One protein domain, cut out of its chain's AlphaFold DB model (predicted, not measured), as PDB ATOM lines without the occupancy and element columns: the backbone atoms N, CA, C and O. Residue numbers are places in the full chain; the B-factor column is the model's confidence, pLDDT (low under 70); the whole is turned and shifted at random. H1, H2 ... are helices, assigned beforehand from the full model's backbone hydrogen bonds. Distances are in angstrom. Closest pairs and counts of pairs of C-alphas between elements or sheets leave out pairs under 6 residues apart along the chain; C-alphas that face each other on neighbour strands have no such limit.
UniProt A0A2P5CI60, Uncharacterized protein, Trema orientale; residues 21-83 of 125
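This is residues 21 to 83 of the 125 residues of an uncharacterized protein of Trema orientale (UniProt A0A2P5CI60). Two longer helices, H1 and H3, stand crosswise near each other, and a core of loops from residues 52 to 69, with a tiny turned-back pairing in it, lies between them and a short helix, H2, at the far end of the longest axis. The stretch from 33 to 46 makes the long way from H1 across to H2, and the last part of H3 with the residues after it, 77 to 83, sticks out at the other end. The printed part has 63 residues with three named helices, in the order H1, H2, H3, and no named strand. The class is all helix, though the helices hold 29 of the 63 residues, under half. The whole is compact, with a radius of gyration of the C-alphas of 11.7 A, yet elongated in outline, spanning 37 by 20 by 17 A.

Find C-alpha 21 at (-9.087, -39.561, -19.528); from there H1, residues 21 to 32, runs 16.4 A to C-alpha 32 at (5.078, -44.124, -26.379). H3, residues 70 to 81, also has 12 residues and runs 16.3 A to C-alpha 81 at (5.714, -46.211, -4.821). Between them in the chain look for H2, residues 47 to 51, which measures 6.5 A from first to last C-alpha.

Start at H1 and look for H3: the two are close but not clearly touching, with 1 pair of C-alphas within 8 A. That closest pair is the C-alphas of Val 27 and Val 72, 7.3 A apart. Their lines stand about perpendicular, at 88 degrees, and their centres are 12.4 A apart. H2 is apart from H1 and also apart from H3, with no C-alpha within 8 A of either. Between H2 and H3, residues 55 to 56 pair antiparallel with residues 61 to 62, a pairing too short to be a named strand. In H1, H2 and H3 every O i to N i+4 pair is within hydrogen-bond range.

The two C-alphas farthest apart are those of Glu 48 and Gly 83, 36.6 A apart, while those of Lys 21 and Gly 83, the first and last printed residues, are 21.4 A apart. The printed part has no cut. Both links are long: 14 residues join H1 to H2 and 18 join H2 to H3. Look at residues 77 to 83, of which 77 to 81 belong to H3: this stretch stands free. In the B-factor column the mean pLDDT of the printed part is 79.7, and the model's confidence is low, under 70, at residues 36 to 43.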
ATOM      1  N   LYS A  21      -9.870 -40.298 -18.523       80.44
ATOM      2  CA  LYS A  21      -9.087 -39.561 -19.528       80.44
ATOM      3  C   LYS A  21      -7.619 -39.376 -19.124       80.44
ATOM      4  O   LYS A  21      -6.735 -39.483 -19.967       80.44
ATOM      5  N   GLN A  22      -7.345 -39.114 -17.844       82.62
ATOM      6  CA  GLN A  22      -5.972 -39.009 -17.332       82.62
ATOM      7  C   GLN A  22      -5.268 -40.365 -17.331       82.62
ATOM      8  O   GLN A  22      -4.102 -40.443 -17.700       82.62
ATOM      9  N   ILE A  23      -5.977 -41.433 -16.965       82.06
ATOM     10  CA  ILE A  23      -5.437 -42.797 -16.999       82.06
ATOM     11  C   ILE A  23      -5.123 -43.201 -18.442       82.06
ATOM     12  O   ILE A  23      -4.060 -43.749 -18.709       82.06
ATOM     13  N   GLU A  24      -6.008 -42.888 -19.388       82.25
ATOM     14  CA  GLU A  24      -5.772 -43.118 -20.815       82.25
ATOM     15  C   GLU A  24      -4.550 -42.341 -21.319       82.25
ATOM     16  O   GLU A  24      -3.711 -42.924 -22.000       82.25
ATOM     17  N   ALA A  25      -4.395 -41.070 -20.936       84.44
ATOM     18  CA  ALA A  25      -3.220 -40.270 -21.283       84.44
ATOM     19  C   ALA A  25      -1.916 -40.834 -20.685       84.44
ATOM     20  O   ALA A  25      -0.913 -40.909 -21.391       84.44
ATOM     21  N   LEU A  26      -1.934 -41.286 -19.425       83.50
ATOM     22  CA  LEU A  26      -0.784 -41.933 -18.780       83.50
ATOM     23  C   LEU A  26      -0.389 -43.225 -19.495       83.50
ATOM     24  O   LEU A  26       0.781 -43.442 -19.785       83.50
ATOM     25  N   VAL A  27      -1.371 -44.068 -19.822       82.75
ATOM     26  CA  VAL A  27      -1.127 -45.316 -20.552       82.75
ATOM     27  C   VAL A  27      -0.578 -45.030 -21.948       82.75
ATOM     28  O   VAL A  27       0.345 -45.711 -22.376       82.75
ATOM     29  N   GLN A  28      -1.094 -44.019 -22.651       81.50
ATOM     30  CA  GLN A  28      -0.561 -43.604 -23.952       81.50
ATOM     31  C   GLN A  28       0.879 -43.086 -23.860       81.50
ATOM     32  O   GLN A  28       1.689 -43.432 -24.716       81.50
ATOM     33  N   ALA A  29       1.215 -42.315 -22.821       84.44
ATOM     34  CA  ALA A  29       2.589 -41.886 -22.570       84.44
ATOM     35  C   ALA A  29       3.504 -43.099 -22.339       84.44
ATOM     36  O   ALA A  29       4.469 -43.280 -23.066       84.44
ATOM     37  N   TRP A  30       3.134 -44.017 -21.442       83.12
ATOM     38  CA  TRP A  30       3.929 -45.223 -21.179       83.12
ATOM     39  C   TRP A  30       4.076 -46.157 -22.386       83.12
ATOM     40  O   TRP A  30       5.101 -46.823 -22.513       83.12
ATOM     41  N   LEU A  31       3.070 -46.223 -23.265       79.25
ATOM     42  CA  LEU A  31       3.171 -46.942 -24.539       79.25
ATOM     43  C   LEU A  31       4.164 -46.255 -25.489       79.25
ATOM     44  O   LEU A  31       4.942 -46.935 -26.150       79.25
ATOM     45  N   LYS A  32       4.161 -44.916 -25.546       80.06
ATOM     46  CA  LYS A  32       5.078 -44.124 -26.379       80.06
ATOM     47  C   LYS A  32       6.527 -44.208 -25.888       80.06
ATOM     48  O   LYS A  32       7.430 -44.326 -26.707       80.06
ATOM     49  N   ASP A  33       6.734 -44.177 -24.575       80.06
ATOM     50  CA  ASP A  33       8.044 -44.329 -23.932       80.06
ATOM     51  C   ASP A  33       8.553 -45.786 -23.936       80.06
ATOM     52  O   ASP A  33       9.656 -46.064 -23.473       80.06
ATOM     53  N   GLY A  34       7.761 -46.746 -24.435       75.31
ATOM     54  CA  GLY A  34       8.116 -48.170 -24.455       75.31
ATOM     55  C   GLY A  34       8.152 -48.834 -23.070       75.31
ATOM     56  O   GLY A  34       8.531 -49.998 -22.946       75.31
ATOM     57  N   GLU A  35       7.736 -48.126 -22.016       71.06
ATOM     58  CA  GLU A  35       7.709 -48.618 -20.632       71.06
ATOM     59  C   GLU A  35       6.600 -49.641 -20.358       71.06
ATOM     60  O   GLU A  35       6.651 -50.395 -19.373       71.06
ATOM     61  N   LEU A  36       5.557 -49.596 -21.182       69.19
ATOM     62  CA  LEU A  36       4.548 -50.627 -21.322       69.19
ATOM     63  C   LEU A  36       4.809 -51.283 -22.672       69.19
ATOM     64  O   LEU A  36       4.414 -50.750 -23.704       69.19
ATOM     65  N   SER A  37       5.523 -52.405 -22.659       65.50
ATOM     66  CA  SER A  37       5.790 -53.201 -23.858       65.50
ATOM     67  C   SER A  37       4.497 -53.414 -24.653       65.50
ATOM     68  O   SER A  37       3.450 -53.665 -24.047       65.50
ATOM     69  N   ASP A  38       4.559 -53.305 -25.986       59.28
ATOM     70  CA  ASP A  38       3.403 -53.569 -26.850       59.28
ATOM     71  C   ASP A  38       2.987 -55.028 -26.630       59.28
ATOM     72  O   ASP A  38       3.711 -55.966 -26.969       59.28
ATOM     73  N   MET A  39       1.861 -55.228 -25.947       60.19
ATOM     74  CA  MET A  39       1.315 -56.564 -25.786       60.19
ATOM     75  C   MET A  39       0.884 -57.047 -27.172       60.19
ATOM     76  O   MET A  39       0.239 -56.270 -27.884       60.19
ATOM     77  N   PRO A  40       1.197 -58.294 -27.566       55.31
ATOM     78  CA  PRO A  40       0.792 -58.811 -28.861       55.31
ATOM     79  C   PRO A  40      -0.727 -58.739 -28.970       55.31
ATOM     80  O   PRO A  40      -1.472 -59.394 -28.241       55.31
ATOM     81  N   VAL A  41      -1.176 -57.883 -29.876       57.62
ATOM     82  CA  VAL A  41      -2.579 -57.733 -30.213       57.62
ATOM     83  C   VAL A  41      -2.752 -58.389 -31.564       57.62
ATOM     84  O   VAL A  41      -2.315 -57.867 -32.585       57.62
ATOM     85  N   ASP A  42      -3.387 -59.557 -31.538       58.62
ATOM     86  CA  ASP A  42      -3.619 -60.416 -32.702       58.62
ATOM     87  C   ASP A  42      -4.405 -59.693 -33.817       58.62
ATOM     88  O   ASP A  42      -4.302 -60.031 -34.993       58.62
ATOM     89  N   LYS A  43      -5.202 -58.674 -33.454       66.94
ATOM     90  CA  LYS A  43      -6.027 -57.886 -34.382       66.94
ATOM     91  C   LYS A  43      -6.082 -56.416 -33.964       66.94
ATOM     92  O   LYS A  43      -6.454 -56.146 -32.821       66.94
ATOM     93  N   PRO A  44      -5.778 -55.454 -34.853       71.31
ATOM     94  CA  PRO A  44      -5.914 -54.043 -34.525       71.31
ATOM     95  C   PRO A  44      -7.383 -53.710 -34.188       71.31
ATOM     96  O   PRO A  44      -8.289 -54.167 -34.884       71.31
ATOM     97  N   PRO A  45      -7.632 -52.918 -33.134       72.25
ATOM     98  CA  PRO A  45      -8.980 -52.608 -32.658       72.25
ATOM     99  C   PRO A  45      -9.730 -51.710 -33.650       72.25
ATOM    100  O   PRO A  45      -9.183 -50.698 -34.107       72.25
ATOM    101  N   ILE A  46     -10.994 -52.033 -33.943       83.25
ATOM    102  CA  ILE A  46     -11.848 -51.217 -34.822       83.25
ATOM    103  C   ILE A  46     -12.452 -50.022 -34.063       83.25
ATOM    104  O   ILE A  46     -12.412 -49.940 -32.833       83.25
ATOM    105  N   LEU A  47     -13.004 -49.040 -34.787       83.38
ATOM    106  CA  LEU A  47     -13.568 -47.822 -34.176       83.38
ATOM    107  C   LEU A  47     -14.704 -48.117 -33.186       83.38
ATOM    108  O   LEU A  47     -14.892 -47.363 -32.233       83.38
ATOM    109  N   GLU A  48     -15.461 -49.190 -33.400       85.12
ATOM    110  CA  GLU A  48     -16.516 -49.631 -32.481       85.12
ATOM    111  C   GLU A  48     -15.947 -50.179 -31.171       85.12
ATOM    112  O   GLU A  48     -16.444 -49.823 -30.102       85.12
ATOM    113  N   ASP A  49     -14.843 -50.934 -31.226       82.19
ATOM    114  CA  ASP A  49     -14.157 -51.412 -30.024       82.19
ATOM    115  C   ASP A  49     -13.714 -50.236 -29.163       82.19
ATOM    116  O   ASP A  49     -13.986 -50.208 -27.970       82.19
ATOM    117  N   LYS A  50     -13.107 -49.209 -29.770       81.06
ATOM    118  CA  LYS A  50     -12.636 -48.015 -29.049       81.06
ATOM    119  C   LYS A  50     -13.765 -47.232 -28.372       81.06
ATOM    120  O   LYS A  50     -13.519 -46.554 -27.376       81.06
ATOM    121  N   ARG A  51     -14.993 -47.310 -28.898       86.31
ATOM    122  CA  ARG A  51     -16.181 -46.701 -28.276       86.31
ATOM    123  C   ARG A  51     -16.711 -47.517 -27.099       86.31
ATOM    124  O   ARG A  51     -17.444 -46.976 -26.272       86.31
ATOM    125  N   ASN A  52     -16.345 -48.793 -26.992       86.38
ATOM    126  CA  ASN A  52     -16.823 -49.656 -25.928       86.38
ATOM    127  C   ASN A  52     -16.225 -49.228 -24.571       86.38
ATOM    128  O   ASN A  52     -15.005 -49.132 -24.430       86.38
ATOM    129  N   PRO A  53     -17.034 -49.014 -23.517       85.38
ATOM    130  CA  PRO A  53     -16.509 -48.677 -22.196       85.38
ATOM    131  C   PRO A  53     -15.631 -49.787 -21.599       85.38
ATOM    132  O   PRO A  53     -14.792 -49.491 -20.752       85.38
ATOM    133  N   LYS A  54     -15.788 -51.039 -22.048       88.62
ATOM    134  CA  LYS A  54     -14.973 -52.203 -21.660       88.62
ATOM    135  C   LYS A  54     -13.736 -52.391 -22.542       88.62
ATOM    136  O   LYS A  54     -13.152 -53.473 -22.522       88.62
ATOM    137  N   TYR A  55     -13.378 -51.397 -23.346       86.25
ATOM    138  CA  TYR A  55     -12.149 -51.412 -24.119       86.25
ATOM    139  C   TYR A  55     -10.966 -50.982 -23.255       86.25
ATOM    140  O   TYR A  55     -10.997 -49.942 -22.586       86.25
ATOM    141  N   CYS A  56      -9.912 -51.790 -23.285       87.31
ATOM    142  CA  CYS A  56      -8.647 -51.481 -22.645       87.31
ATOM    143  C   CYS A  56      -7.643 -51.022 -23.697       87.31
ATOM    144  O   CYS A  56      -7.295 -51.779 -24.599       87.31
ATOM    145  N   VAL A  57      -7.128 -49.803 -23.546       81.56
ATOM    146  CA  VAL A  57      -6.133 -49.224 -24.462       81.56
ATOM    147  C   VAL A  57      -4.804 -49.991 -24.435       81.56
ATOM    148  O   VAL A  57      -4.143 -50.089 -25.463       81.56
ATOM    149  N   PHE A  58      -4.436 -50.567 -23.288       81.38
ATOM    150  CA  PHE A  58      -3.208 -51.355 -23.136       81.38
ATOM    151  C   PHE A  58      -3.315 -52.741 -23.794       81.38
ATOM    152  O   PHE A  58      -2.410 -53.154 -24.507       81.38
ATOM    153  N   HIS A  59      -4.440 -53.439 -23.607       81.12
ATOM    154  CA  HIS A  59      -4.662 -54.781 -24.166       81.12
ATOM    155  C   HIS A  59      -5.314 -54.783 -25.557       81.12
ATOM    156  O   HIS A  59      -5.541 -55.852 -26.116       81.12
ATOM    157  N   LYS A  60      -5.698 -53.604 -26.066       81.38
ATOM    158  CA  LYS A  60      -6.460 -53.380 -27.309       81.38
ATOM    159  C   LYS A  60      -7.623 -54.378 -27.509       81.38
ATOM    160  O   LYS A  60      -7.931 -54.761 -28.632       81.38
ATOM    161  N   LYS A  61      -8.280 -54.803 -26.420       80.12
ATOM    162  CA  LYS A  61      -9.346 -55.823 -26.403       80.12
ATOM    163  C   LYS A  61     -10.512 -55.382 -25.519       80.12
ATOM    164  O   LYS A  61     -10.326 -54.650 -24.543       80.12
ATOM    165  N   ILE A  62     -11.707 -55.870 -25.849       80.75
ATOM    166  CA  ILE A  62     -12.905 -55.756 -25.012       80.75
ATOM    167  C   ILE A  62     -12.870 -56.813 -23.899       80.75
ATOM    168  O   ILE A  62     -12.703 -58.006 -24.150       80.75
ATOM    169  N   GLY A  63     -13.073 -56.380 -22.659       84.56
ATOM    170  CA  GLY A  63     -13.219 -57.265 -21.499       84.56
ATOM    171  C   GLY A  63     -13.150 -56.513 -20.175       84.56
ATOM    172  O   GLY A  63     -13.788 -56.901 -19.202       84.56
ATOM    173  N   HIS A  64     -12.434 -55.393 -20.163       86.56
ATOM    174  CA  HIS A  64     -12.360 -54.450 -19.057       86.56
ATOM    175  C   HIS A  64     -11.966 -53.076 -19.592       86.56
ATOM    176  O   HIS A  64     -11.258 -52.954 -20.589       86.56
ATOM    177  N   SER A  65     -12.403 -52.028 -18.911       87.94
ATOM    178  CA  SER A  65     -11.974 -50.668 -19.221       87.94
ATOM    179  C   SER A  65     -10.481 -50.483 -18.908       87.94
ATOM    180  O   SER A  65      -9.937 -51.168 -18.043       87.94
ATOM    181  N   THR A  66      -9.814 -49.519 -19.548       85.62
ATOM    182  CA  THR A  66      -8.433 -49.119 -19.202       85.62
ATOM    183  C   THR A  66      -8.186 -48.950 -17.685       85.62
ATOM    184  O   THR A  66      -7.211 -49.524 -17.202       85.62
ATOM    185  N   PRO A  67      -9.040 -48.259 -16.892       83.69
ATOM    186  CA  PRO A  67      -8.864 -48.185 -15.435       83.69
ATOM    187  C   PRO A  67      -9.051 -49.528 -14.708       83.69
ATOM    188  O   PRO A  67      -8.451 -49.740 -13.659       83.69
ATOM    189  N   GLY A  68      -9.836 -50.453 -15.265       84.56
ATOM    190  CA  GLY A  68     -10.020 -51.804 -14.725       84.56
ATOM    191  C   GLY A  68      -8.867 -52.766 -15.032       84.56
ATOM    192  O   GLY A  68      -8.843 -53.876 -14.507       84.56
ATOM    193  N   CYS A  69      -7.904 -52.366 -15.864       87.19
ATOM    194  CA  CYS A  69      -6.788 -53.216 -16.255       87.19
ATOM    195  C   CYS A  69      -5.816 -53.444 -15.090       87.19
ATOM    196  O   CYS A  69      -5.193 -52.508 -14.590       87.19
ATOM    197  N   TYR A  70      -5.624 -54.707 -14.700       85.88
ATOM    198  CA  TYR A  70      -4.700 -55.088 -13.628       85.88
ATOM    199  C   TYR A  70      -3.262 -54.615 -13.886       85.88
ATOM    200  O   TYR A  70      -2.625 -54.080 -12.983       85.88
ATOM    201  N   ALA A  71      -2.757 -54.754 -15.118       83.50
ATOM    202  CA  ALA A  71      -1.403 -54.326 -15.474       83.50
ATOM    203  C   ALA A  71      -1.227 -52.804 -15.348       83.50
ATOM    204  O   ALA A  71      -0.237 -52.342 -14.782       83.50
ATOM    205  N   VAL A  72      -2.223 -52.032 -15.798       85.19
ATOM    206  CA  VAL A  72      -2.239 -50.567 -15.666       85.19
ATOM    207  C   VAL A  72      -2.294 -50.163 -14.192       85.19
ATOM    208  O   VAL A  72      -1.486 -49.343 -13.760       85.19
ATOM    209  N   ARG A  73      -3.178 -50.783 -13.396       86.50
ATOM    210  CA  ARG A  73      -3.276 -50.540 -11.945       86.50
ATOM    211  C   ARG A  73      -1.959 -50.868 -11.240       86.50
ATOM    212  O   ARG A  73      -1.447 -50.045 -10.489       86.50
ATOM    213  N   LYS A  74      -1.358 -52.024 -11.525       84.94
ATOM    214  CA  LYS A  74      -0.077 -52.443 -10.937       84.94
ATOM    215  C   LYS A  74       1.059 -51.483 -11.301       84.94
ATOM    216  O   LYS A  74       1.810 -51.080 -10.417       84.94
ATOM    217  N   LYS A  75       1.174 -51.083 -12.573       84.94
ATOM    218  CA  LYS A  75       2.199 -50.130 -13.034       84.94
ATOM    219  C   LYS A  75       2.018 -48.759 -12.383       84.94
ATOM    220  O   LYS A  75       3.003 -48.179 -11.937       84.94
ATOM    221  N   TYR A  76       0.780 -48.280 -12.270       84.31
ATOM    222  CA  TYR A  76       0.469 -47.027 -11.586       84.31
ATOM    223  C   TYR A  76       0.934 -47.048 -10.127       84.31
ATOM    224  O   TYR A  76       1.720 -46.195  -9.730       84.31
ATOM    225  N   HIS A  77       0.528 -48.055  -9.350       82.62
ATOM    226  CA  HIS A  77       0.929 -48.169  -7.942       82.62
ATOM    227  C   HIS A  77       2.438 -48.364  -7.773       82.62
ATOM    228  O   HIS A  77       3.028 -47.809  -6.852       82.62
ATOM    229  N   TYR A  78       3.091 -49.067  -8.702       83.81
ATOM    230  CA  TYR A  78       4.550 -49.168  -8.734       83.81
ATOM    231  C   TYR A  78       5.221 -47.801  -8.939       83.81
ATOM    232  O   TYR A  78       6.137 -47.443  -8.202       83.81
ATOM    233  N   LYS A  79       4.744 -47.005  -9.903       79.44
ATOM    234  CA  LYS A  79       5.274 -45.664 -10.194       79.44
ATOM    235  C   LYS A  79       5.000 -44.673  -9.055       79.44
ATOM    236  O   LYS A  79       5.863 -43.857  -8.742       79.44
ATOM    237  N   VAL A  80       3.849 -44.785  -8.388       81.00
ATOM    238  CA  VAL A  80       3.549 -44.043  -7.151       81.00
ATOM    239  C   VAL A  80       4.524 -44.430  -6.041       81.00
ATOM    240  O   VAL A  80       5.105 -43.554  -5.412       81.00
ATOM    241  N   SER A  81       4.761 -45.729  -5.829       75.81
ATOM    242  CA  SER A  81       5.714 -46.211  -4.821       75.81
ATOM    243  C   SER A  81       7.152 -45.760  -5.095       75.81
ATOM    244  O   SER A  81       7.949 -45.693  -4.163       75.81
ATOM    245  N   LYS A  82       7.497 -45.466  -6.352       77.62
ATOM    246  CA  LYS A  82       8.790 -44.894  -6.752       77.62
ATOM    247  C   LYS A  82       8.843 -43.365  -6.660       77.62
ATOM    248  O   LYS A  82       9.913 -42.800  -6.848       77.62
ATOM    249  N   GLY A  83       7.722 -42.702  -6.372       72.75
ATOM    250  CA  GLY A  83       7.624 -41.241  -6.327       72.75
ATOM    251  C   GLY A  83       7.596 -40.567  -7.704       72.75
ATOM    252  O   GLY A  83       7.653 -39.345  -7.780       72.75
TER     253      GLY A  83